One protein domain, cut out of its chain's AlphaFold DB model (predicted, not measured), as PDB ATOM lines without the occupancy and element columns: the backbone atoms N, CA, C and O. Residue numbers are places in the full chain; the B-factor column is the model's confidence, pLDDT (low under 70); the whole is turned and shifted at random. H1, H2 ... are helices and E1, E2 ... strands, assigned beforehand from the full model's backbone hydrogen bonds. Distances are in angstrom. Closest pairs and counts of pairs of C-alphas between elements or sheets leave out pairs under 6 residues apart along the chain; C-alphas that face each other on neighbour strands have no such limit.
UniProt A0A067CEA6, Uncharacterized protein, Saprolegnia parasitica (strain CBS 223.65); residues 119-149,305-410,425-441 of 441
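Overview. This is residues 119 to 149, 305 to 410 and 425 to 441 of the 441 residues of an uncharacterized protein of Saprolegnia parasitica (strain CBS 223.65) (UniProt A0A067CEA6). Two small twisted sheets of three strands each make the body, with the long strand E3 of the first running through the middle of the domain. H1 packs over one face of the sheet E1 E2 E3, H3 lies over E5 and E6 of the other sheet, and H2 is set off from both sheets, with residues 325 to 330, of which 325 to 328 belong to H2, sticking out. The printed part has 154 residues, with three named helices and six named strands in the order H1 E1 H2 H3 E2 E3 E4 E5 E6; its class is mixed, helices and strands, and under half of the residues are in named elements. The first sheet is antiparallel in the order E1 E2 E3, the second mixed in the order E4 E6 E5. The whole is compact, with a radius of gyration of the C-alphas of 15.5 A and spans of 41 by 35 by 29 A.

Along the chain. H1, residues 119 to 130, begins at C-alpha 119 (5.940, -40.730, -37.316) and is 16.3 A long. E1, residues 141 to 146, is 16.5 A long. After the first cut come H2, residues 317 to 328, 16.0 A, and H3, residues 341 to 348, 10.8 A. E2, residues 365 to 371, is 19.5 A long, and E3, residues 374 to 383, is 27.0 A long and ends at C-alpha 383 (12.859, -45.575, -38.040). E4 is residues 393 to 397, 9.5 A, and E5 residues 404 to 408, 12.4 A. E6, residues 426 to 431, spans 16.2 A to C-alpha 431 (13.170, -47.551, -24.000).

Arrangement. The sheet E1 E2 E3 is strongly twisted, and with H1 on one face it makes two layers, a helix over a sheet. H1, 8.7 A over the sheet, lies over E2, and only just not over E3, on which 2 of its C-alphas fall; it runs along the strands, at 15 degrees to E2 on the local plane. Its closest C-alphas to E1 are those of Lys 124 and Leu 145, 7.4 A. N 144 and O 368 of E1 and E2 are 3.0 A apart; in the hairpin E2 and E3, N 367 and O 379 are 2.9 A apart. Residues 338 to 339 pair in parallel with 379 to 380 of E3, and residues 439 to 440 antiparallel with 382 to 383. H3 only grazes this sheet with residues 341 to 343. It is on the sheet E4 E6 E5, 9.2 A over it, slantwise to the strands at 34 degrees to E5 on the local plane; the C-alphas of Ser 341 and Leu 405 are closest, 6.1 A. N 406 and O 428 of E5 and E6 are 2.9 A apart, as are N 394 and O 429 of E4 and E6. H2 is on neither sheet. In H1, H2 and H3 every O i to N i+4 pair is within hydrogen-bond range.

Size, cuts and confidence. The farthest C-alphas, those of Arg 138 and Thr 357, are 44.0 A apart. Residues 150 to 304 and 411 to 424 are not printed, with C-alpha gaps of 27.0 A and 6.6 A. The links H2 to H3 and H3 to E2 are long. Mean pLDDT of the printed part is 83.1; 19 residues are under 70, among them 330 to 336 and 408 to 410.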
ATOM      1  N   HIS A 119       4.861 -40.569 -38.297       92.62
ATOM      2  CA  HIS A 119       5.940 -40.730 -37.316       92.62
ATOM      3  C   HIS A 119       6.816 -39.478 -37.204       92.62
ATOM      4  O   HIS A 119       7.252 -39.140 -36.104       92.62
ATOM      5  N   CYS A 120       7.024 -38.747 -38.303       93.31
ATOM      6  CA  CYS A 120       7.685 -37.439 -38.273       93.31
ATOM      7  C   CYS A 120       6.864 -36.399 -37.490       93.31
ATOM      8  O   CYS A 120       7.423 -35.616 -36.723       93.31
ATOM      9  N   ALA A 121       5.535 -36.399 -37.650       93.38
ATOM     10  CA  ALA A 121       4.642 -35.492 -36.931       93.38
ATOM     11  C   ALA A 121       4.639 -35.765 -35.417       93.38
ATOM     12  O   ALA A 121       4.741 -34.820 -34.631       93.38
ATOM     13  N   VAL A 122       4.602 -37.042 -35.015       92.56
ATOM     14  CA  VAL A 122       4.723 -37.451 -33.604       92.56
ATOM     15  C   VAL A 122       6.058 -36.980 -33.022       92.56
ATOM     16  O   VAL A 122       6.062 -36.292 -32.004       92.56
ATOM     17  N   LEU A 123       7.176 -37.240 -33.708       92.56
ATOM     18  CA  LEU A 123       8.504 -36.790 -33.275       92.56
ATOM     19  C   LEU A 123       8.571 -35.267 -33.094       92.56
ATOM     20  O   LEU A 123       9.055 -34.782 -32.073       92.56
ATOM     21  N   LYS A 124       8.036 -34.503 -34.054       93.44
ATOM     22  CA  LYS A 124       7.961 -33.039 -33.962       93.44
ATOM     23  C   LYS A 124       7.166 -32.590 -32.734       93.44
ATOM     24  O   LYS A 124       7.594 -31.672 -32.038       93.44
ATOM     25  N   SER A 125       6.007 -33.204 -32.486       92.00
ATOM     26  CA  SER A 125       5.156 -32.846 -31.345       92.00
ATOM     27  C   SER A 125       5.843 -33.123 -30.008       92.00
ATOM     28  O   SER A 125       5.841 -32.261 -29.132       92.00
ATOM     29  N   LEU A 126       6.526 -34.262 -29.902       90.62
ATOM     30  CA  LEU A 126       7.250 -34.678 -28.712       90.62
ATOM     31  C   LEU A 126       8.420 -33.746 -28.392       90.62
ATOM     32  O   LEU A 126       8.511 -33.244 -27.276       90.62
ATOM     33  N   VAL A 127       9.290 -33.479 -29.372       91.75
ATOM     34  CA  VAL A 127      10.460 -32.605 -29.172       91.75
ATOM     35  C   VAL A 127      10.019 -31.189 -28.807       91.75
ATOM     36  O   VAL A 127      10.648 -30.537 -27.979       91.75
ATOM     37  N   ARG A 128       8.895 -30.722 -29.367       91.06
ATOM     38  CA  ARG A 128       8.315 -29.421 -29.018       91.06
ATOM     39  C   ARG A 128       7.792 -29.366 -27.580       91.06
ATOM     40  O   ARG A 128       7.852 -28.302 -26.976       91.06
ATOM     41  N   GLN A 129       7.253 -30.466 -27.055       89.50
ATOM     42  CA  GLN A 129       6.664 -30.515 -25.712       89.50
ATOM     43  C   GLN A 129       7.698 -30.803 -24.618       89.50
ATOM     44  O   GLN A 129       7.668 -30.165 -23.572       89.50
ATOM     45  N   SER A 130       8.602 -31.756 -24.855       87.75
ATOM     46  CA  SER A 130       9.497 -32.314 -23.827       87.75
ATOM     47  C   SER A 130      10.980 -32.018 -24.068       87.75
ATOM     48  O   SER A 130      11.808 -32.279 -23.199       87.75
ATOM     49  N   GLY A 131      11.342 -31.479 -25.236       90.81
ATOM     50  CA  GLY A 131      12.732 -31.394 -25.680       90.81
ATOM     51  C   GLY A 131      13.269 -32.727 -26.211       90.81
ATOM     52  O   GLY A 131      12.523 -33.679 -26.435       90.81
ATOM     53  N   HIS A 132      14.577 -32.789 -26.462       91.50
ATOM     54  CA  HIS A 132      15.239 -33.975 -27.029       91.50
ATOM     55  C   HIS A 132      15.739 -34.976 -25.965       91.50
ATOM     56  O   HIS A 132      16.018 -36.133 -26.291       91.50
ATOM     57  N   ARG A 133      15.831 -34.558 -24.694       91.31
ATOM     58  CA  ARG A 133      16.279 -35.368 -23.547       91.31
ATOM     59  C   ARG A 133      15.215 -35.403 -22.460       91.31
ATOM     60  O   ARG A 133      14.518 -34.419 -22.251       91.31
ATOM     61  N   VAL A 134      15.158 -36.508 -21.718       86.88
ATOM     62  CA  VAL A 134      14.253 -36.668 -20.565       86.88
ATOM     63  C   VAL A 134      14.565 -35.631 -19.482       86.88
ATOM     64  O   VAL A 134      13.660 -35.059 -18.881       86.88
ATOM     65  N   LYS A 135      15.855 -35.354 -19.255       89.69
ATOM     66  CA  LYS A 135      16.324 -34.280 -18.377       89.69
ATOM     67  C   LYS A 135      17.049 -33.228 -19.210       89.69
ATOM     68  O   LYS A 135      18.187 -33.436 -19.629       89.69
ATOM     69  N   MET A 136      16.382 -32.105 -19.452       90.44
ATOM     70  CA  MET A 136      16.921 -31.028 -20.281       90.44
ATOM     71  C   MET A 136      18.038 -30.251 -19.559       90.44
ATOM     72  O   MET A 136      17.851 -29.839 -18.408       90.44
ATOM     73  N   PRO A 137      19.194 -30.016 -20.209       88.19
ATOM     74  CA  PRO A 137      20.217 -29.121 -19.678       88.19
ATOM     75  C   PRO A 137      19.726 -27.666 -19.637       88.19
ATOM     76  O   PRO A 137      18.844 -27.271 -20.401       88.19
ATOM     77  N   ARG A 138      20.324 -26.846 -18.765       88.56
ATOM     78  CA  ARG A 138      19.996 -25.414 -18.664       88.56
ATOM     79  C   ARG A 138      20.357 -24.681 -19.962       88.56
ATOM     80  O   ARG A 138      21.430 -24.909 -20.509       88.56
ATOM     81  N   GLY A 139      19.483 -23.782 -20.403       89.69
ATOM     82  CA  GLY A 139      19.673 -22.957 -21.599       89.69
ATOM     83  C   GLY A 139      18.375 -22.783 -22.384       89.69
ATOM     84  O   GLY A 139      17.397 -23.487 -22.128       89.69
ATOM     85  N   ASN A 140      18.352 -21.835 -23.321       92.12
ATOM     86  CA  ASN A 140      17.233 -21.676 -24.243       92.12
ATOM     87  C   ASN A 140      17.438 -22.596 -25.450       92.12
ATOM     88  O   ASN A 140      18.356 -22.377 -26.242       92.12
ATOM     89  N   TRP A 141      16.604 -23.628 -25.573       93.50
ATOM     90  CA  TRP A 141      16.753 -24.656 -26.598       93.50
ATOM     91  C   TRP A 141      15.823 -24.420 -27.785       93.50
ATOM     92  O   TRP A 141      14.615 -24.261 -27.615       93.50
ATOM     93  N   SER A 142      16.376 -24.480 -28.995       92.88
ATOM     94  CA  SER A 142      15.617 -24.499 -30.246       92.88
ATOM     95  C   SER A 142      16.026 -25.689 -31.112       92.88
ATOM     96  O   SER A 142      17.095 -26.278 -30.939       92.88
ATOM     97  N   TYR A 143      15.132 -26.091 -32.014       93.50
ATOM     98  CA  TYR A 143      15.269 -27.333 -32.766       93.50
ATOM     99  C   TYR A 143      14.955 -27.129 -34.239       93.50
ATOM    100  O   TYR A 143      13.933 -26.531 -34.578       93.50
ATOM    101  N   GLU A 144      15.769 -27.734 -35.098       92.19
ATOM    102  CA  GLU A 144      15.455 -27.906 -36.514       92.19
ATOM    103  C   GLU A 144      15.385 -29.398 -36.837       92.19
ATOM    104  O   GLU A 144      16.325 -30.156 -36.592       92.19
ATOM    105  N   LEU A 145      14.242 -29.831 -37.372       91.62
ATOM    106  CA  LEU A 145      14.026 -31.213 -37.788       91.62
ATOM    107  C   LEU A 145      14.141 -31.305 -39.310       91.62
ATOM    108  O   LEU A 145      13.234 -30.896 -40.036       91.62
ATOM    109  N   VAL A 146      15.243 -31.878 -39.783       90.12
ATOM    110  CA  VAL A 146      15.477 -32.142 -41.202       90.12
ATOM    111  C   VAL A 146      14.905 -33.514 -41.540       90.12
ATOM    112  O   VAL A 146      15.382 -34.541 -41.051       90.12
ATOM    113  N   LEU A 147      13.860 -33.525 -42.364       91.06
ATOM    114  CA  LEU A 147      13.218 -34.755 -42.816       91.06
ATOM    115  C   LEU A 147      14.061 -35.446 -43.891       91.06
ATOM    116  O   LEU A 147      14.641 -34.794 -44.760       91.06
ATOM    117  N   GLY A 148      14.099 -36.773 -43.823       87.69
ATOM    118  CA  GLY A 148      14.681 -37.619 -44.852       87.69
ATOM    119  C   GLY A 148      13.763 -37.788 -46.066       87.69
ATOM    120  O   GLY A 148      12.652 -37.263 -46.143       87.69
ATOM    121  N   ASP A 149      14.252 -38.559 -47.028       89.25
ATOM    122  CA  ASP A 149      13.553 -38.959 -48.242       89.25
ATOM    123  C   ASP A 149      12.823 -40.302 -48.026       89.25
ATOM    124  O   ASP A 149      13.473 -41.352 -47.925       89.25
ATOM    125  N   ARG A 305      35.974 -52.905 -44.362       55.97
ATOM    126  CA  ARG A 305      36.031 -52.896 -42.897       55.97
ATOM    127  C   ARG A 305      36.340 -51.475 -42.419       55.97
ATOM    128  O   ARG A 305      37.274 -50.861 -42.922       55.97
ATOM    129  N   SER A 306      35.570 -51.016 -41.433       61.38
ATOM    130  CA  SER A 306      35.554 -49.670 -40.836       61.38
ATOM    131  C   SER A 306      34.749 -48.628 -41.623       61.38
ATOM    132  O   SER A 306      35.193 -48.096 -42.641       61.38
ATOM    133  N   VAL A 307      33.540 -48.349 -41.132       75.69
ATOM    134  CA  VAL A 307      32.644 -47.306 -41.637       75.69
ATOM    135  C   VAL A 307      32.097 -46.532 -40.444       75.69
ATOM    136  O   VAL A 307      31.608 -47.134 -39.493       75.69
ATOM    137  N   ASP A 308      32.179 -45.205 -40.499       75.19
ATOM    138  CA  ASP A 308      31.500 -44.339 -39.538       75.19
ATOM    139  C   ASP A 308      30.017 -44.222 -39.926       75.19
ATOM    140  O   ASP A 308      29.663 -43.574 -40.916       75.19
ATOM    141  N   TYR A 309      29.158 -44.903 -39.167       80.19
ATOM    142  CA  TYR A 309      27.719 -44.993 -39.414       80.19
ATOM    143  C   TYR A 309      26.956 -43.713 -39.058       80.19
ATOM    144  O   TYR A 309      25.864 -43.472 -39.588       80.19
ATOM    145  N   SER A 310      27.517 -42.870 -38.188       72.31
ATOM    146  CA  SER A 310      26.887 -41.606 -37.817       72.31
ATOM    147  C   SER A 310      27.170 -40.524 -38.861       72.31
ATOM    148  O   SER A 310      26.342 -39.631 -39.070       72.31
ATOM    149  N   ALA A 311      28.299 -40.630 -39.570       72.31
ATOM    150  CA  ALA A 311      28.757 -39.646 -40.539       72.31
ATOM    151  C   ALA A 311      27.725 -39.319 -41.630       72.31
ATOM    152  O   ALA A 311      27.081 -40.180 -42.229       72.31
ATOM    153  N   CYS A 312      27.684 -38.040 -42.011       65.75
ATOM    154  CA  CYS A 312      26.876 -37.535 -43.128       65.75
ATOM    155  C   CYS A 312      27.206 -38.188 -44.475       65.75
ATOM    156  O   CYS A 312      26.361 -38.237 -45.369       65.75
ATOM    157  N   ALA A 313      28.449 -38.653 -44.628       67.75
ATOM    158  CA  ALA A 313      28.915 -39.358 -45.815       67.75
ATOM    159  C   ALA A 313      28.332 -40.778 -45.919       67.75
ATOM    160  O   ALA A 313      28.297 -41.326 -47.016       67.75
ATOM    161  N   TYR A 314      27.828 -41.342 -44.813       74.88
ATOM    162  CA  TYR A 314      27.128 -42.626 -44.763       74.88
ATOM    163  C   TYR A 314      25.620 -42.484 -45.069       74.88
ATOM    164  O   TYR A 314      24.763 -43.191 -44.536       74.88
ATOM    165  N   ASN A 315      25.274 -41.536 -45.938       77.56
ATOM    166  CA  ASN A 315      23.936 -41.386 -46.496       77.56
ATOM    167  C   ASN A 315      23.903 -41.902 -47.933       77.56
ATOM    168  O   ASN A 315      24.944 -42.085 -48.566       77.56
ATOM    169  N   ASN A 316      22.693 -42.108 -48.456       79.31
ATOM    170  CA  ASN A 316      22.499 -42.375 -49.879       79.31
ATOM    171  C   ASN A 316      23.149 -41.261 -50.722       79.31
ATOM    172  O   ASN A 316      23.244 -40.119 -50.267       79.31
ATOM    173  N   VAL A 317      23.563 -41.566 -51.953       80.69
ATOM    174  CA  VAL A 317      24.328 -40.677 -52.844       80.69
ATOM    175  C   VAL A 317      23.682 -39.299 -52.956       80.69
ATOM    176  O   VAL A 317      24.376 -38.296 -52.825       80.69
ATOM    177  N   LYS A 318      22.351 -39.234 -53.085       79.94
ATOM    178  CA  LYS A 318      21.591 -37.974 -53.083       79.94
ATOM    179  C   LYS A 318      21.857 -37.132 -51.826       79.94
ATOM    180  O   LYS A 318      22.198 -35.957 -51.929       79.94
ATOM    181  N   GLY A 319      21.737 -37.738 -50.643       71.44
ATOM    182  CA  GLY A 319      21.980 -37.073 -49.362       71.44
ATOM    183  C   GLY A 319      23.455 -36.731 -49.148       71.44
ATOM    184  O   GLY A 319      23.770 -35.642 -48.679       71.44
ATOM    185  N   ALA A 320      24.367 -37.617 -49.550       78.12
ATOM    186  CA  ALA A 320      25.803 -37.379 -49.467       78.12
ATOM    187  C   ALA A 320      26.243 -36.205 -50.358       78.12
ATOM    188  O   ALA A 320      27.029 -35.373 -49.912       78.12
ATOM    189  N   VAL A 321      25.723 -36.101 -51.586       78.69
ATOM    190  CA  VAL A 321      25.991 -34.976 -52.498       78.69
ATOM    191  C   VAL A 321      25.440 -33.674 -51.927       78.69
ATOM    192  O   VAL A 321      26.182 -32.696 -51.846       78.69
ATOM    193  N   LEU A 322      24.184 -33.668 -51.466       78.44
ATOM    194  CA  LEU A 322      23.563 -32.481 -50.875       78.44
ATOM    195  C   LEU A 322      24.342 -31.984 -49.650       78.44
ATOM    196  O   LEU A 322      24.632 -30.796 -49.538       78.44
ATOM    197  N   LEU A 323      24.726 -32.894 -48.754       73.06
ATOM    198  CA  LEU A 323      25.473 -32.548 -47.546       73.06
ATOM    199  C   LEU A 323      26.896 -32.093 -47.873       73.06
ATOM    200  O   LEU A 323      27.354 -31.117 -47.292       73.06
ATOM    201  N   ARG A 324      27.579 -32.724 -48.838       77.75
ATOM    202  CA  ARG A 324      28.893 -32.256 -49.312       77.75
ATOM    203  C   ARG A 324      28.814 -30.853 -49.900       77.75
ATOM    204  O   ARG A 324      29.685 -30.042 -49.604       77.75
ATOM    205  N   LEU A 325      27.776 -30.558 -50.682       78.38
ATOM    206  CA  LEU A 325      27.548 -29.223 -51.229       78.38
ATOM    207  C   LEU A 325      27.274 -28.209 -50.109       78.38
ATOM    208  O   LEU A 325      27.904 -27.157 -50.071       78.38
ATOM    209  N   ALA A 326      26.419 -28.548 -49.143       75.25
ATOM    210  CA  ALA A 326      26.137 -27.695 -47.990       75.25
ATOM    211  C   ALA A 326      27.387 -27.440 -47.125       75.25
ATOM    212  O   ALA A 326      27.602 -26.325 -46.650       75.25
ATOM    213  N   THR A 327      28.247 -28.444 -46.939       72.69
ATOM    214  CA  THR A 327      29.534 -28.288 -46.244       72.69
ATOM    215  C   THR A 327      30.525 -27.453 -47.053       72.69
ATOM    216  O   THR A 327      31.203 -26.606 -46.473       72.69
ATOM    217  N   ALA A 328      30.589 -27.626 -48.378       76.38
ATOM    218  CA  ALA A 328      31.421 -26.800 -49.256       76.38
ATOM    219  C   ALA A 328      31.009 -25.319 -49.201       76.38
ATOM    220  O   ALA A 328      31.865 -24.440 -49.153       76.38
ATOM    221  N   LEU A 329      29.704 -25.054 -49.099       78.81
ATOM    222  CA  LEU A 329      29.133 -23.718 -48.912       78.81
ATOM    223  C   LEU A 329      29.231 -23.199 -47.464       78.81
ATOM    224  O   LEU A 329      28.716 -22.126 -47.167       78.81
ATOM    225  N   ARG A 330      29.888 -23.938 -46.553       67.31
ATOM    226  CA  ARG A 330      30.026 -23.624 -45.114       67.31
ATOM    227  C   ARG A 330      28.697 -23.427 -44.372       67.31
ATOM    228  O   ARG A 330      28.671 -22.833 -43.302       67.31
ATOM    229  N   LEU A 331      27.608 -23.983 -44.896       64.31
ATOM    230  CA  LEU A 331      26.268 -23.878 -44.311       64.31
ATOM    231  C   LEU A 331      26.041 -24.862 -43.152       64.31
ATOM    232  O   LEU A 331      24.970 -24.874 -42.559       64.31
ATOM    233  N   THR A 332      27.015 -25.724 -42.840       59.16
ATOM    234  CA  THR A 332      26.870 -26.779 -41.825       59.16
ATOM    235  C   THR A 332      28.002 -26.720 -40.794       59.16
ATOM    236  O   THR A 332      29.174 -26.807 -41.175       59.16
ATOM    237  N   PRO A 333      27.690 -26.590 -39.489       57.22
ATOM    238  CA  PRO A 333      28.700 -26.646 -38.435       57.22
ATOM    239  C   PRO A 333      29.340 -28.040 -38.337       57.22
ATOM    240  O   PRO A 333      28.685 -29.063 -38.555       57.22
ATOM    241  N   ARG A 334      30.629 -28.087 -37.980       62.69
ATOM    242  CA  ARG A 334      31.412 -29.324 -37.813       62.69
ATOM    243  C   ARG A 334      31.208 -29.929 -36.418       62.69
ATOM    244  O   ARG A 334      32.122 -29.905 -35.605       62.69
ATOM    245  N   TYR A 335      30.032 -30.488 -36.150       65.50
ATOM    246  CA  TYR A 335      29.832 -31.372 -34.994       65.50
ATOM    247  C   TYR A 335      29.712 -32.822 -35.449       65.50
ATOM    248  O   TYR A 335      29.101 -33.105 -36.485       65.50
ATOM    249  N   SER A 336      30.306 -33.742 -34.683       65.94
ATOM    250  CA  SER A 336      30.162 -35.172 -34.930       65.94
ATOM    251  C   SER A 336      28.699 -35.572 -34.695       65.94
ATOM    252  O   SER A 336      28.162 -35.350 -33.608       65.94
ATOM    253  N   PRO A 337      28.009 -36.121 -35.708       72.12
ATOM    254  CA  PRO A 337      26.658 -36.625 -35.518       72.12
ATOM    255  C   PRO A 337      26.668 -37.783 -34.509       72.12
ATOM    256  O   PRO A 337      27.539 -38.654 -34.551       72.12
ATOM    257  N   ARG A 338      25.683 -37.799 -33.608       84.56
ATOM    258  CA  ARG A 338      25.372 -38.937 -32.733       84.56
ATOM    259  C   ARG A 338      24.264 -39.775 -33.365       84.56
ATOM    260  O   ARG A 338      23.296 -39.218 -33.883       84.56
ATOM    261  N   GLY A 339      24.410 -41.093 -33.304       85.19
ATOM    262  CA  GLY A 339      23.441 -42.059 -33.820       85.19
ATOM    263  C   GLY A 339      23.981 -42.928 -34.952       85.19
ATOM    264  O   GLY A 339      25.181 -42.960 -35.209       85.19
ATOM    265  N   GLY A 340      23.096 -43.664 -35.617       84.00
ATOM    266  CA  GLY A 340      23.459 -44.651 -36.642       84.00
ATOM    267  C   GLY A 340      23.886 -46.012 -36.078       84.00
ATOM    268  O   GLY A 340      24.292 -46.891 -36.838       84.00
ATOM    269  N   SER A 341      23.726 -46.212 -34.768       86.12
ATOM    270  CA  SER A 341      23.952 -47.473 -34.046       86.12
ATOM    271  C   SER A 341      23.188 -48.652 -34.677       86.12
ATOM    272  O   SER A 341      23.688 -49.774 -34.775       86.12
ATOM    273  N   ILE A 342      21.991 -48.375 -35.203       88.12
ATOM    274  CA  ILE A 342      21.143 -49.329 -35.916       88.12
ATOM    275  C   ILE A 342      21.846 -49.912 -37.149       88.12
ATOM    276  O   ILE A 342      21.707 -51.099 -37.434       88.12
ATOM    277  N   TYR A 343      22.635 -49.107 -37.868       88.19
ATOM    278  CA  TYR A 343      23.355 -49.543 -39.064       88.19
ATOM    279  C   TYR A 343      24.562 -50.397 -38.708       88.19
ATOM    280  O   TYR A 343      24.815 -51.387 -39.391       88.19
ATOM    281  N   GLU A 344      25.245 -50.076 -37.607       86.25
ATOM    282  CA  GLU A 344      26.291 -50.934 -37.056       86.25
ATOM    283  C   GLU A 344      25.718 -52.310 -36.686       86.25
ATOM    284  O   GLU A 344      26.252 -53.341 -37.100       86.25
ATOM    285  N   ALA A 345      24.583 -52.339 -35.981       86.19
ATOM    286  CA  ALA A 345      23.906 -53.581 -35.620       86.19
ATOM    287  C   ALA A 345      23.459 -54.387 -36.844       86.19
ATOM    288  O   ALA A 345      23.606 -55.610 -36.878       86.19
ATOM    289  N   MET A 346      22.949 -53.714 -37.876       88.44
ATOM    290  CA  MET A 346      22.538 -54.346 -39.127       88.44
ATOM    291  C   MET A 346      23.715 -54.856 -39.973       88.44
ATOM    292  O   MET A 346      23.528 -55.798 -40.744       88.44
ATOM    293  N   ASP A 347      24.909 -54.268 -39.870       85.94
ATOM    294  CA  ASP A 347      26.097 -54.786 -40.560       85.94
ATOM    295  C   ASP A 347      26.656 -56.032 -39.859       85.94
ATOM    296  O   ASP A 347      26.949 -57.028 -40.526       85.94
ATOM    297  N   VAL A 348      26.697 -56.023 -38.519       85.25
ATOM    298  CA  VAL A 348      27.109 -57.179 -37.702       85.25
ATOM    299  C   VAL A 348      26.099 -58.325 -37.805       85.25
ATOM    300  O   VAL A 348      26.487 -59.482 -37.967       85.25
ATOM    301  N   ASN A 349      24.801 -58.019 -37.755       87.44
ATOM    302  CA  ASN A 349      23.728 -58.995 -37.901       87.44
ATOM    303  C   ASN A 349      22.748 -58.592 -39.021       87.44
ATOM    304  O   ASN A 349      21.700 -57.993 -38.757       87.44
ATOM    305  N   PRO A 350      23.015 -59.003 -40.279       87.75
ATOM    306  CA  PRO A 350      22.152 -58.711 -41.428       87.75
ATOM    307  C   PRO A 350      20.704 -59.204 -41.300       87.75
ATOM    308  O   PRO A 350      19.832 -58.748 -42.042       87.75
ATOM    309  N   ARG A 351      20.410 -60.112 -40.357       87.69
ATOM    310  CA  ARG A 351      19.042 -60.594 -40.108       87.69
ATOM    311  C   ARG A 351      18.136 -59.517 -39.521       87.69
ATOM    312  O   ARG A 351      16.925 -59.584 -39.737       87.69
ATOM    313  N   LEU A 352      18.712 -58.521 -38.847       88.62
ATOM    314  CA  LEU A 352      17.969 -57.399 -38.277       88.62
ATOM    315  C   LEU A 352      17.340 -56.514 -39.357       88.62
ATOM    316  O   LEU A 352      16.277 -55.949 -39.127       88.62
ATOM    317  N   LYS A 353      17.939 -56.441 -40.551       90.25
ATOM    318  CA  LYS A 353      17.427 -55.634 -41.667       90.25
ATOM    319  C   LYS A 353      16.039 -56.105 -42.074       90.25
ATOM    320  O   LYS A 353      15.881 -57.279 -42.399       90.25
ATOM    321  N   ARG A 354      15.054 -55.212 -42.154       89.50
ATOM    322  CA  ARG A 354      13.747 -55.538 -42.746       89.50
ATOM    323  C   ARG A 354      13.855 -55.874 -44.228       89.50
ATOM    324  O   ARG A 354      13.285 -56.868 -44.664       89.50
ATOM    325  N   CYS A 355      14.643 -55.104 -44.975       89.62
ATOM    326  CA  CYS A 355      14.977 -55.411 -46.359       89.62
ATOM    327  C   CYS A 355      16.501 -55.407 -46.567       89.62
ATOM    328  O   CYS A 355      17.123 -54.367 -46.374       89.62
ATOM    329  N   PRO A 356      17.120 -56.533 -46.966       91.50
ATOM    330  CA  PRO A 356      18.558 -56.598 -47.204       91.50
ATOM    331  C   PRO A 356      18.997 -56.027 -48.563       91.50
ATOM    332  O   PRO A 356      20.197 -55.869 -48.777       91.50
ATOM    333  N   THR A 357      18.075 -55.748 -49.494       93.00
ATOM    334  CA  THR A 357      18.431 -55.398 -50.882       93.00
ATOM    335  C   THR A 357      18.512 -53.900 -51.165       93.00
ATOM    336  O   THR A 357      19.308 -53.503 -52.013       93.00
ATOM    337  N   ILE A 358      17.756 -53.055 -50.455       92.06
ATOM    338  CA  ILE A 358      17.735 -51.597 -50.666       92.06
ATOM    339  C   ILE A 358      18.097 -50.872 -49.371       92.06
ATOM    340  O   ILE A 358      17.584 -51.194 -48.301       92.06
ATOM    341  N   SER A 359      18.952 -49.855 -49.488       90.81
ATOM    342  CA  SER A 359      19.325 -48.978 -48.377       90.81
ATOM    343  C   SER A 359      18.165 -48.073 -47.949       90.81
ATOM    344  O   SER A 359      17.670 -47.253 -48.729       90.81
ATOM    345  N   LEU A 360      17.799 -48.160 -46.669       89.56
ATOM    346  CA  LEU A 360      16.796 -47.311 -46.011       89.56
ATOM    347  C   LEU A 360      17.377 -46.026 -45.399       89.56
ATOM    348  O   LEU A 360      16.627 -45.213 -44.867       89.56
ATOM    349  N   ARG A 361      18.689 -45.786 -45.540       89.44
ATOM    350  CA  ARG A 361      19.399 -44.626 -44.960       89.44
ATOM    351  C   ARG A 361      18.827 -43.278 -45.374       89.44
ATOM    352  O   ARG A 361      18.933 -42.311 -44.634       89.44
ATOM    353  N   GLY A 362      18.226 -43.209 -46.561       86.44
ATOM    354  CA  GLY A 362      17.560 -41.998 -47.038       86.44
ATOM    355  C   GLY A 362      16.386 -41.564 -46.157       86.44
ATOM    356  O   GLY A 362      16.081 -40.382 -46.143       86.44
ATOM    357  N   THR A 363      15.769 -42.485 -45.411       91.06
ATOM    358  CA  THR A 363      14.577 -42.212 -44.590       91.06
ATOM    359  C   THR A 363      14.894 -41.515 -43.268       91.06
ATOM    360  O   THR A 363      13.996 -40.931 -42.664       91.06
ATOM    361  N   ASP A 364      16.153 -41.538 -42.832       91.38
ATOM    362  CA  ASP A 364      16.549 -41.005 -41.533       91.38
ATOM    363  C   ASP A 364      16.263 -39.508 -41.415       91.38
ATOM    364  O   ASP A 364      16.456 -38.729 -42.352       91.38
ATOM    365  N   CYS A 365      15.840 -39.103 -40.224       90.81
ATOM    366  CA  CYS A 365      15.700 -37.704 -39.862       90.81
ATOM    367  C   CYS A 365      16.955 -37.220 -39.138       90.81
ATOM    368  O   CYS A 365      17.601 -37.968 -38.405       90.81
ATOM    369  N   PHE A 366      17.275 -35.937 -39.293       89.88
ATOM    370  CA  PHE A 366      18.320 -35.290 -38.505       89.88
ATOM    371  C   PHE A 366      17.689 -34.234 -37.610       89.88
ATOM    372  O   PHE A 366      17.052 -33.303 -38.102       89.88
ATOM    373  N   LEU A 367      17.867 -34.384 -36.301       91.00
ATOM    374  CA  LEU A 367      17.473 -33.383 -35.320       91.00
ATOM    375  C   LEU A 367      18.696 -32.537 -34.965       91.00
ATOM    376  O   LEU A 367      19.694 -33.056 -34.458       91.00
ATOM    377  N   LEU A 368      18.618 -31.246 -35.265       91.50
ATOM    378  CA  LEU A 368      19.624 -30.250 -34.923       91.50
ATOM    379  C   LEU A 368      19.168 -29.533 -33.652       91.50
ATOM    380  O   LEU A 368      18.094 -28.930 -33.632       91.50
ATOM    381  N   CYS A 369      19.966 -29.632 -32.593       91.31
ATOM    382  CA  CYS A 369      19.662 -29.069 -31.284       91.31
ATOM    383  C   CYS A 369      20.539 -27.843 -31.037       91.31
ATOM    384  O   CYS A 369      21.765 -27.950 -30.945       91.31
ATOM    385  N   TYR A 370      19.907 -26.687 -30.883       91.75
ATOM    386  CA  TYR A 370      20.573 -25.425 -30.607       91.75
ATOM    387  C   TYR A 370      20.342 -25.029 -29.153       91.75
ATOM    388  O   TYR A 370      19.222 -25.136 -28.658       91.75
ATOM    389  N   CYS A 371      21.382 -24.550 -28.481       92.81
ATOM    390  CA  CYS A 371      21.297 -23.968 -27.148       92.81
ATOM    391  C   CYS A 371      21.823 -22.536 -27.221       92.81
ATOM    392  O   CYS A 371      22.935 -22.309 -27.688       92.81
ATOM    393  N   ASN A 372      21.014 -21.563 -26.802       92.06
ATOM    394  CA  ASN A 372      21.345 -20.135 -26.851       92.06
ATOM    395  C   ASN A 372      21.785 -19.648 -28.251       92.06
ATOM    396  O   ASN A 372      22.615 -18.753 -28.368       92.06
ATOM    397  N   GLY A 373      21.225 -20.238 -29.313       85.69
ATOM    398  CA  GLY A 373      21.539 -19.897 -30.706       85.69
ATOM    399  C   GLY A 373      22.719 -20.662 -31.316       85.69
ATOM    400  O   GLY A 373      22.913 -20.590 -32.527       85.69
ATOM    401  N   GLU A 374      23.461 -21.448 -30.532       87.81
ATOM    402  CA  GLU A 374      24.582 -22.255 -31.024       87.81
ATOM    403  C   GLU A 374      24.183 -23.722 -31.198       87.81
ATOM    404  O   GLU A 374      23.522 -24.303 -30.336       87.81
ATOM    405  N   LEU A 375      24.592 -24.345 -32.310       88.06
ATOM    406  CA  LEU A 375      24.363 -25.773 -32.528       88.06
ATOM    407  C   LEU A 375      25.217 -26.575 -31.542       88.06
ATOM    408  O   LEU A 375      26.440 -26.534 -31.613       88.06
ATOM    409  N   THR A 376      24.571 -27.335 -30.662       88.19
ATOM    410  CA  THR A 376      25.252 -28.131 -29.627       88.19
ATOM    411  C   THR A 376      25.269 -29.613 -29.958       88.19
ATOM    412  O   THR A 376      26.288 -30.276 -29.778       88.19
ATOM    413  N   GLU A 377      24.155 -30.147 -30.468       88.75
ATOM    414  CA  GLU A 377      24.018 -31.571 -30.764       88.75
ATOM    415  C   GLU A 377      23.336 -31.805 -32.110       88.75
ATOM    416  O   GLU A 377      22.442 -31.069 -32.533       88.75
ATOM    417  N   ARG A 378      23.751 -32.886 -32.774       88.69
ATOM    418  CA  ARG A 378      23.115 -33.400 -33.983       88.69
ATOM    419  C   ARG A 378      22.808 -34.874 -33.799       88.69
ATOM    420  O   ARG A 378      23.728 -35.682 -33.670       88.69
ATOM    421  N   LEU A 379      21.529 -35.216 -33.847       90.00
ATOM    422  CA  LEU A 379      21.048 -36.580 -33.676       90.00
ATOM    423  C   LEU A 379      20.564 -37.125 -35.021       90.00
ATOM    424  O   LEU A 379      19.719 -36.512 -35.676       90.00
ATOM    425  N   ARG A 380      21.113 -38.264 -35.447       91.00
ATOM    426  CA  ARG A 380      20.599 -39.052 -36.571       91.00
ATOM    427  C   ARG A 380      19.557 -40.015 -36.020       91.00
ATOM    428  O   ARG A 380      19.875 -40.824 -35.163       91.00
ATOM    429  N   LEU A 381      18.331 -39.917 -36.513       91.81
ATOM    430  CA  LEU A 381      17.204 -40.720 -36.064       91.81
ATOM    431  C   LEU A 381      16.764 -41.640 -37.196       91.81
ATOM    432  O   LEU A 381      16.417 -41.175 -38.280       91.81
ATOM    433  N   SER A 382      16.751 -42.938 -36.923       92.38
ATOM    434  CA  SER A 382      16.324 -43.974 -37.861       92.38
ATOM    435  C   SER A 382      14.996 -44.572 -37.411       92.38
ATOM    436  O   SER A 382      14.744 -44.725 -36.213       92.38
ATOM    437  N   LEU A 383      14.133 -44.932 -38.359       91.19
ATOM    438  CA  LEU A 383      12.859 -45.575 -38.040       91.19
ATOM    439  C   LEU A 383      13.083 -47.004 -37.535       91.19
ATOM    440  O   LEU A 383      13.704 -47.823 -38.210       91.19
ATOM    441  N   LEU A 384      12.496 -47.338 -36.387       89.06
ATOM    442  CA  LEU A 384      12.504 -48.696 -35.831       89.06
ATOM    443  C   LEU A 384      11.805 -49.705 -36.742       89.06
ATOM    444  O   LEU A 384      12.149 -50.881 -36.740       89.06
ATOM    445  N   THR A 385      10.873 -49.247 -37.578       86.50
ATOM    446  CA  THR A 385      10.195 -50.084 -38.578       86.50
ATOM    447  C   THR A 385      11.141 -50.632 -39.651       86.50
ATOM    448  O   THR A 385      10.723 -51.495 -40.428       86.50
ATOM    449  N   ASN A 386      12.395 -50.167 -39.701       86.44
ATOM    450  CA  ASN A 386      13.451 -50.709 -40.555       86.44
ATOM    451  C   ASN A 386      14.056 -52.011 -39.992       86.44
ATOM    452  O   ASN A 386      14.759 -52.720 -40.720       86.44
ATOM    453  N   LEU A 387      13.766 -52.350 -38.733       86.56
ATOM    454  CA  LEU A 387      14.172 -53.597 -38.091       86.56
ATOM    455  C   LEU A 387      13.079 -54.660 -38.231       86.56
ATOM    456  O   LEU A 387      11.890 -54.371 -38.147       86.56
ATOM    457  N   ASN A 388      13.493 -55.904 -38.465       78.75
ATOM    458  CA  ASN A 388      12.584 -57.041 -38.646       78.75
ATOM    459  C   ASN A 388      12.301 -57.822 -37.354       78.75
ATOM    460  O   ASN A 388      11.422 -58.679 -37.342       78.75
ATOM    461  N   GLN A 389      13.110 -57.621 -36.313       69.00
ATOM    462  CA  GLN A 389      13.053 -58.384 -35.067       69.00
ATOM    463  C   GLN A 389      12.979 -57.443 -33.874       69.00
ATOM    464  O   GLN A 389      13.668 -56.420 -33.850       69.00
ATOM    465  N   ASP A 390      12.193 -57.844 -32.876       68.31
ATOM    466  CA  ASP A 390      12.194 -57.208 -31.567       68.31
ATOM    467  C   ASP A 390      13.544 -57.473 -30.903       68.31
ATOM    468  O   ASP A 390      13.877 -58.596 -30.516       68.31
ATOM    469  N   LEU A 391      14.359 -56.425 -30.825       78.56
ATOM    470  CA  LEU A 391      15.588 -56.449 -30.045       78.56
ATOM    471  C   LEU A 391      15.237 -56.581 -28.556       78.56
ATOM    472  O   LEU A 391      14.235 -56.007 -28.111       78.56
ATOM    473  N   PRO A 392      16.052 -57.305 -27.768       81.00
ATOM    474  CA  PRO A 392      15.833 -57.403 -26.332       81.00
ATOM    475  C   PRO A 392      15.864 -56.000 -25.720       81.00
ATOM    476  O   PRO A 392      16.699 -55.168 -26.077       81.00
ATOM    477  N   ARG A 393      14.924 -55.713 -24.819       82.06
ATOM    478  CA  ARG A 393      14.846 -54.410 -24.153       82.06
ATOM    479  C   ARG A 393      15.834 -54.371 -22.995       82.06
ATOM    480  O   ARG A 393      15.876 -55.302 -22.196       82.06
ATOM    481  N   SER A 394      16.616 -53.298 -22.914       82.25
ATOM    482  CA  SER A 394      17.476 -53.045 -21.759       82.25
ATOM    483  C   SER A 394      16.623 -52.655 -20.550       82.25
ATOM    484  O   SER A 394      15.568 -52.035 -20.697       82.25
ATOM    485  N   THR A 395      17.085 -53.008 -19.352       78.50
ATOM    486  CA  THR A 395      16.515 -52.523 -18.086       78.50
ATOM    487  C   THR A 395      16.827 -51.045 -17.851       78.50
ATOM    488  O   THR A 395      16.096 -50.367 -17.129       78.50
ATOM    489  N   GLU A 396      17.880 -50.525 -18.485       82.94
ATOM    490  CA  GLU A 396      18.250 -49.114 -18.434       82.94
ATOM    491  C   GLU A 396      17.378 -48.277 -19.380       82.94
ATOM    492  O   GLU A 396      17.153 -48.628 -20.543       82.94
ATOM    493  N   ARG A 397      16.888 -47.139 -18.880       82.75
ATOM    494  CA  ARG A 397      16.122 -46.175 -19.681       82.75
ATOM    495  C   ARG A 397      17.053 -45.272 -20.481       82.75
ATOM    496  O   ARG A 397      18.178 -45.001 -20.066       82.75
ATOM    497  N   THR A 398      16.562 -44.781 -21.612       85.75
ATOM    498  CA  THR A 398      17.279 -43.792 -22.423       85.75
ATOM    499  C   THR A 398      17.340 -42.443 -21.720       85.75
ATOM    500  O   THR A 398      16.396 -42.023 -21.049       85.75
ATOM    501  N   GLU A 399      18.426 -41.706 -21.947       88.25
ATOM    502  CA  GLU A 399      18.473 -40.273 -21.622       88.25
ATOM    503  C   GLU A 399      17.678 -39.428 -22.631       88.25
ATOM    504  O   GLU A 399      17.295 -38.290 -22.344       88.25
ATOM    505  N   PHE A 400      17.426 -39.983 -23.817       88.75
ATOM    506  CA  PHE A 400      16.697 -39.349 -24.907       88.75
ATOM    507  C   PHE A 400      15.207 -39.683 -24.869       88.75
ATOM    508  O   PHE A 400      14.791 -40.721 -24.360       88.75
ATOM    509  N   VAL A 401      14.398 -38.813 -25.473       88.56
ATOM    510  CA  VAL A 401      12.956 -39.058 -25.661       88.56
ATOM    511  C   VAL A 401      12.660 -40.086 -26.767       88.56
ATOM    512  O   VAL A 401      11.512 -40.448 -26.981       88.56
ATOM    513  N   VAL A 402      13.694 -40.554 -27.467       89.81
ATOM    514  CA  VAL A 402      13.652 -41.599 -28.500       89.81
ATOM    515  C   VAL A 402      14.362 -42.860 -28.006       89.81
ATOM    516  O   VAL A 402      15.082 -42.813 -27.009       89.81
ATOM    517  N   TYR A 403      14.189 -43.977 -28.713       88.88
ATOM    518  CA  TYR A 403      14.925 -45.204 -28.418       88.88
ATOM    519  C   TYR A 403      16.428 -45.027 -28.665       88.88
ATOM    520  O   TYR A 403      16.844 -44.289 -29.557       88.88
ATOM    521  N   GLU A 404      17.244 -45.733 -27.892       88.75
ATOM    522  CA  GLU A 404      18.698 -45.777 -28.055       88.75
ATOM    523  C   GLU A 404      19.123 -47.242 -28.138       88.75
ATOM    524  O   GLU A 404      18.728 -48.059 -27.298       88.75
ATOM    525  N   LEU A 405      19.911 -47.589 -29.154       86.44
ATOM    526  CA  LEU A 405      20.453 -48.933 -29.276       86.44
ATOM    527  C   LEU A 405      21.809 -49.011 -28.574       86.44
ATOM    528  O   LEU A 405      22.773 -48.364 -28.984       86.44
ATOM    529  N   GLN A 406      21.888 -49.832 -27.532       83.12
ATOM    530  CA  GLN A 406      23.120 -50.078 -26.799       83.12
ATOM    531  C   GLN A 406      23.818 -51.326 -27.340       83.12
ATOM    532  O   GLN A 406      23.213 -52.395 -27.466       83.12
ATOM    533  N   THR A 407      25.113 -51.194 -27.617       73.56
ATOM    534  CA  THR A 407      25.989 -52.316 -27.957       73.56
ATOM    535  C   THR A 407      26.636 -52.834 -26.677       73.56
ATOM    536  O   THR A 407      27.547 -52.210 -26.137       73.56
ATOM    537  N   SER A 408      26.183 -53.983 -26.189       62.66
ATOM    538  CA  SER A 408      26.813 -54.682 -25.072       62.66
ATOM    539  C   SER A 408      27.879 -55.627 -25.624       62.66
ATOM    540  O   SER A 408      27.579 -56.692 -26.178       62.66
ATOM    541  N   SER A 409      29.150 -55.240 -25.487       51.94
ATOM    542  CA  SER A 409      30.260 -56.172 -25.666       51.94
ATOM    543  C   SER A 409      30.336 -57.068 -24.433       51.94
ATOM    544  O   SER A 409      30.915 -56.687 -23.418       51.94
ATOM    545  N   THR A 410      29.764 -58.266 -24.505       44.88
ATOM    546  CA  THR A 410      30.165 -59.338 -23.596       44.88
ATOM    547  C   THR A 410      31.605 -59.704 -23.944       44.88
ATOM    548  O   THR A 410      31.862 -60.426 -24.908       44.88
ATOM    549  N   ARG A 425      28.653 -59.587 -30.163       63.38
ATOM    550  CA  ARG A 425      28.082 -58.305 -29.726       63.38
ATOM    551  C   ARG A 425      26.576 -58.482 -29.566       63.38
ATOM    552  O   ARG A 425      25.877 -58.808 -30.525       63.38
ATOM    553  N   SER A 426      26.098 -58.292 -28.343       72.25
ATOM    554  CA  SER A 426      24.673 -58.288 -28.035       72.25
ATOM    555  C   SER A 426      24.150 -56.854 -28.135       72.25
ATOM    556  O   SER A 426      24.827 -55.911 -27.729       72.25
ATOM    557  N   TYR A 427      22.971 -56.678 -28.727       81.69
ATOM    558  CA  TYR A 427      22.338 -55.371 -28.899       81.69
ATOM    559  C   TYR A 427      21.071 -55.325 -28.059       81.69
ATOM    560  O   TYR A 427      20.253 -56.237 -28.166       81.69
ATOM    561  N   ALA A 428      20.907 -54.276 -27.255       84.50
ATOM    562  CA  ALA A 428      19.724 -54.076 -26.426       84.50
ATOM    563  C   ALA A 428      19.114 -52.694 -26.668       84.50
ATOM    564  O   ALA A 428      19.820 -51.691 -26.777       84.50
ATOM    565  N   LEU A 429      17.789 -52.644 -26.760       85.56
ATOM    566  CA  LEU A 429      17.038 -51.423 -27.005       85.56
ATOM    567  C   LEU A 429      16.676 -50.771 -25.667       85.56
ATOM    568  O   LEU A 429      15.897 -51.332 -24.893       85.56
ATOM    569  N   ARG A 430      17.217 -49.590 -25.386       86.50
ATOM    570  CA  ARG A 430      16.786 -48.784 -24.242       86.50
ATOM    571  C   ARG A 430      15.495 -48.062 -24.612       86.50
ATOM    572  O   ARG A 430      15.385 -47.494 -25.702       86.50
ATOM    573  N   THR A 431      14.507 -48.094 -23.723       84.38
ATOM    574  CA  THR A 431      13.170 -47.551 -24.000       84.38
ATOM    575  C   THR A 431      13.006 -46.118 -23.482       84.38
ATOM    576  O   THR A 431      13.378 -45.869 -22.328       84.38
ATOM    577  N   PRO A 432      12.389 -45.211 -24.264       84.50
ATOM    578  CA  PRO A 432      11.999 -43.894 -23.781       84.50
ATOM    579  C   PRO A 432      10.800 -43.973 -22.820       84.50
ATOM    580  O   PRO A 432      10.128 -45.005 -22.746       84.50
ATOM    581  N   PRO A 433      10.505 -42.884 -22.083       76.75
ATOM    582  CA  PRO A 433       9.354 -42.819 -21.180       76.75
ATOM    583  C   PRO A 433       8.005 -42.997 -21.890       76.75
ATOM    584  O   PRO A 433       7.080 -43.550 -21.304       76.75
ATOM    585  N   ASP A 434       7.907 -42.547 -23.144       74.94
ATOM    586  CA  ASP A 434       6.737 -42.729 -24.002       74.94
ATOM    587  C   ASP A 434       7.071 -43.730 -25.129       74.94
ATOM    588  O   ASP A 434       7.825 -43.400 -26.045       74.94
ATOM    589  N   PRO A 435       6.545 -44.967 -25.097       68.06
ATOM    590  CA  PRO A 435       6.856 -45.992 -26.093       68.06
ATOM    591  C   PRO A 435       6.127 -45.801 -27.436       68.06
ATOM    592  O   PRO A 435       6.295 -46.621 -28.338       68.06
ATOM    593  N   SER A 436       5.309 -44.755 -27.606       69.06
ATOM    594  CA  SER A 436       4.557 -44.514 -28.851       69.06
ATOM    595  C   SER A 436       5.430 -44.070 -30.041       69.06
ATOM    596  O   SER A 436       4.970 -44.028 -31.187       69.06
ATOM    597  N   ILE A 437       6.705 -43.759 -29.797       76.19
ATOM    598  CA  ILE A 437       7.625 -43.159 -30.767       76.19
ATOM    599  C   ILE A 437       8.455 -44.231 -31.470       76.19
ATOM    600  O   ILE A 437       9.243 -44.921 -30.847       76.19
ATOM    601  N   LEU A 438       8.385 -44.322 -32.796       84.06
ATOM    602  CA  LEU A 438       9.116 -45.349 -33.558       84.06
ATOM    603  C   LEU A 438      10.495 -44.896 -34.072       84.06
ATOM    604  O   LEU A 438      10.932 -45.352 -35.126       84.06
ATOM    605  N   TRP A 439      11.179 -44.000 -33.359       85.62
ATOM    606  CA  TRP A 439      12.499 -43.486 -33.747       85.62
ATOM    607  C   TRP A 439      13.591 -43.993 -32.808       85.62
ATOM    608  O   TRP A 439      13.392 -44.028 -31.594       85.62
ATOM    609  N   CYS A 440      14.737 -44.350 -33.383       83.56
ATOM    610  CA  CYS A 440      15.933 -44.803 -32.682       83.56
ATOM    611  C   CYS A 440      17.142 -43.952 -33.071       83.56
ATOM    612  O   CYS A 440      17.298 -43.615 -34.248       83.56
ATOM    613  N   LEU A 441      17.987 -43.640 -32.089       83.69
ATOM    614  CA  LEU A 441      19.271 -42.964 -32.266       83.69
ATOM    615  C   LEU A 441      20.324 -43.898 -32.877       83.69
ATOM    616  O   LEU A 441      20.577 -44.972 -32.287       83.69
TER     617      LEU A 441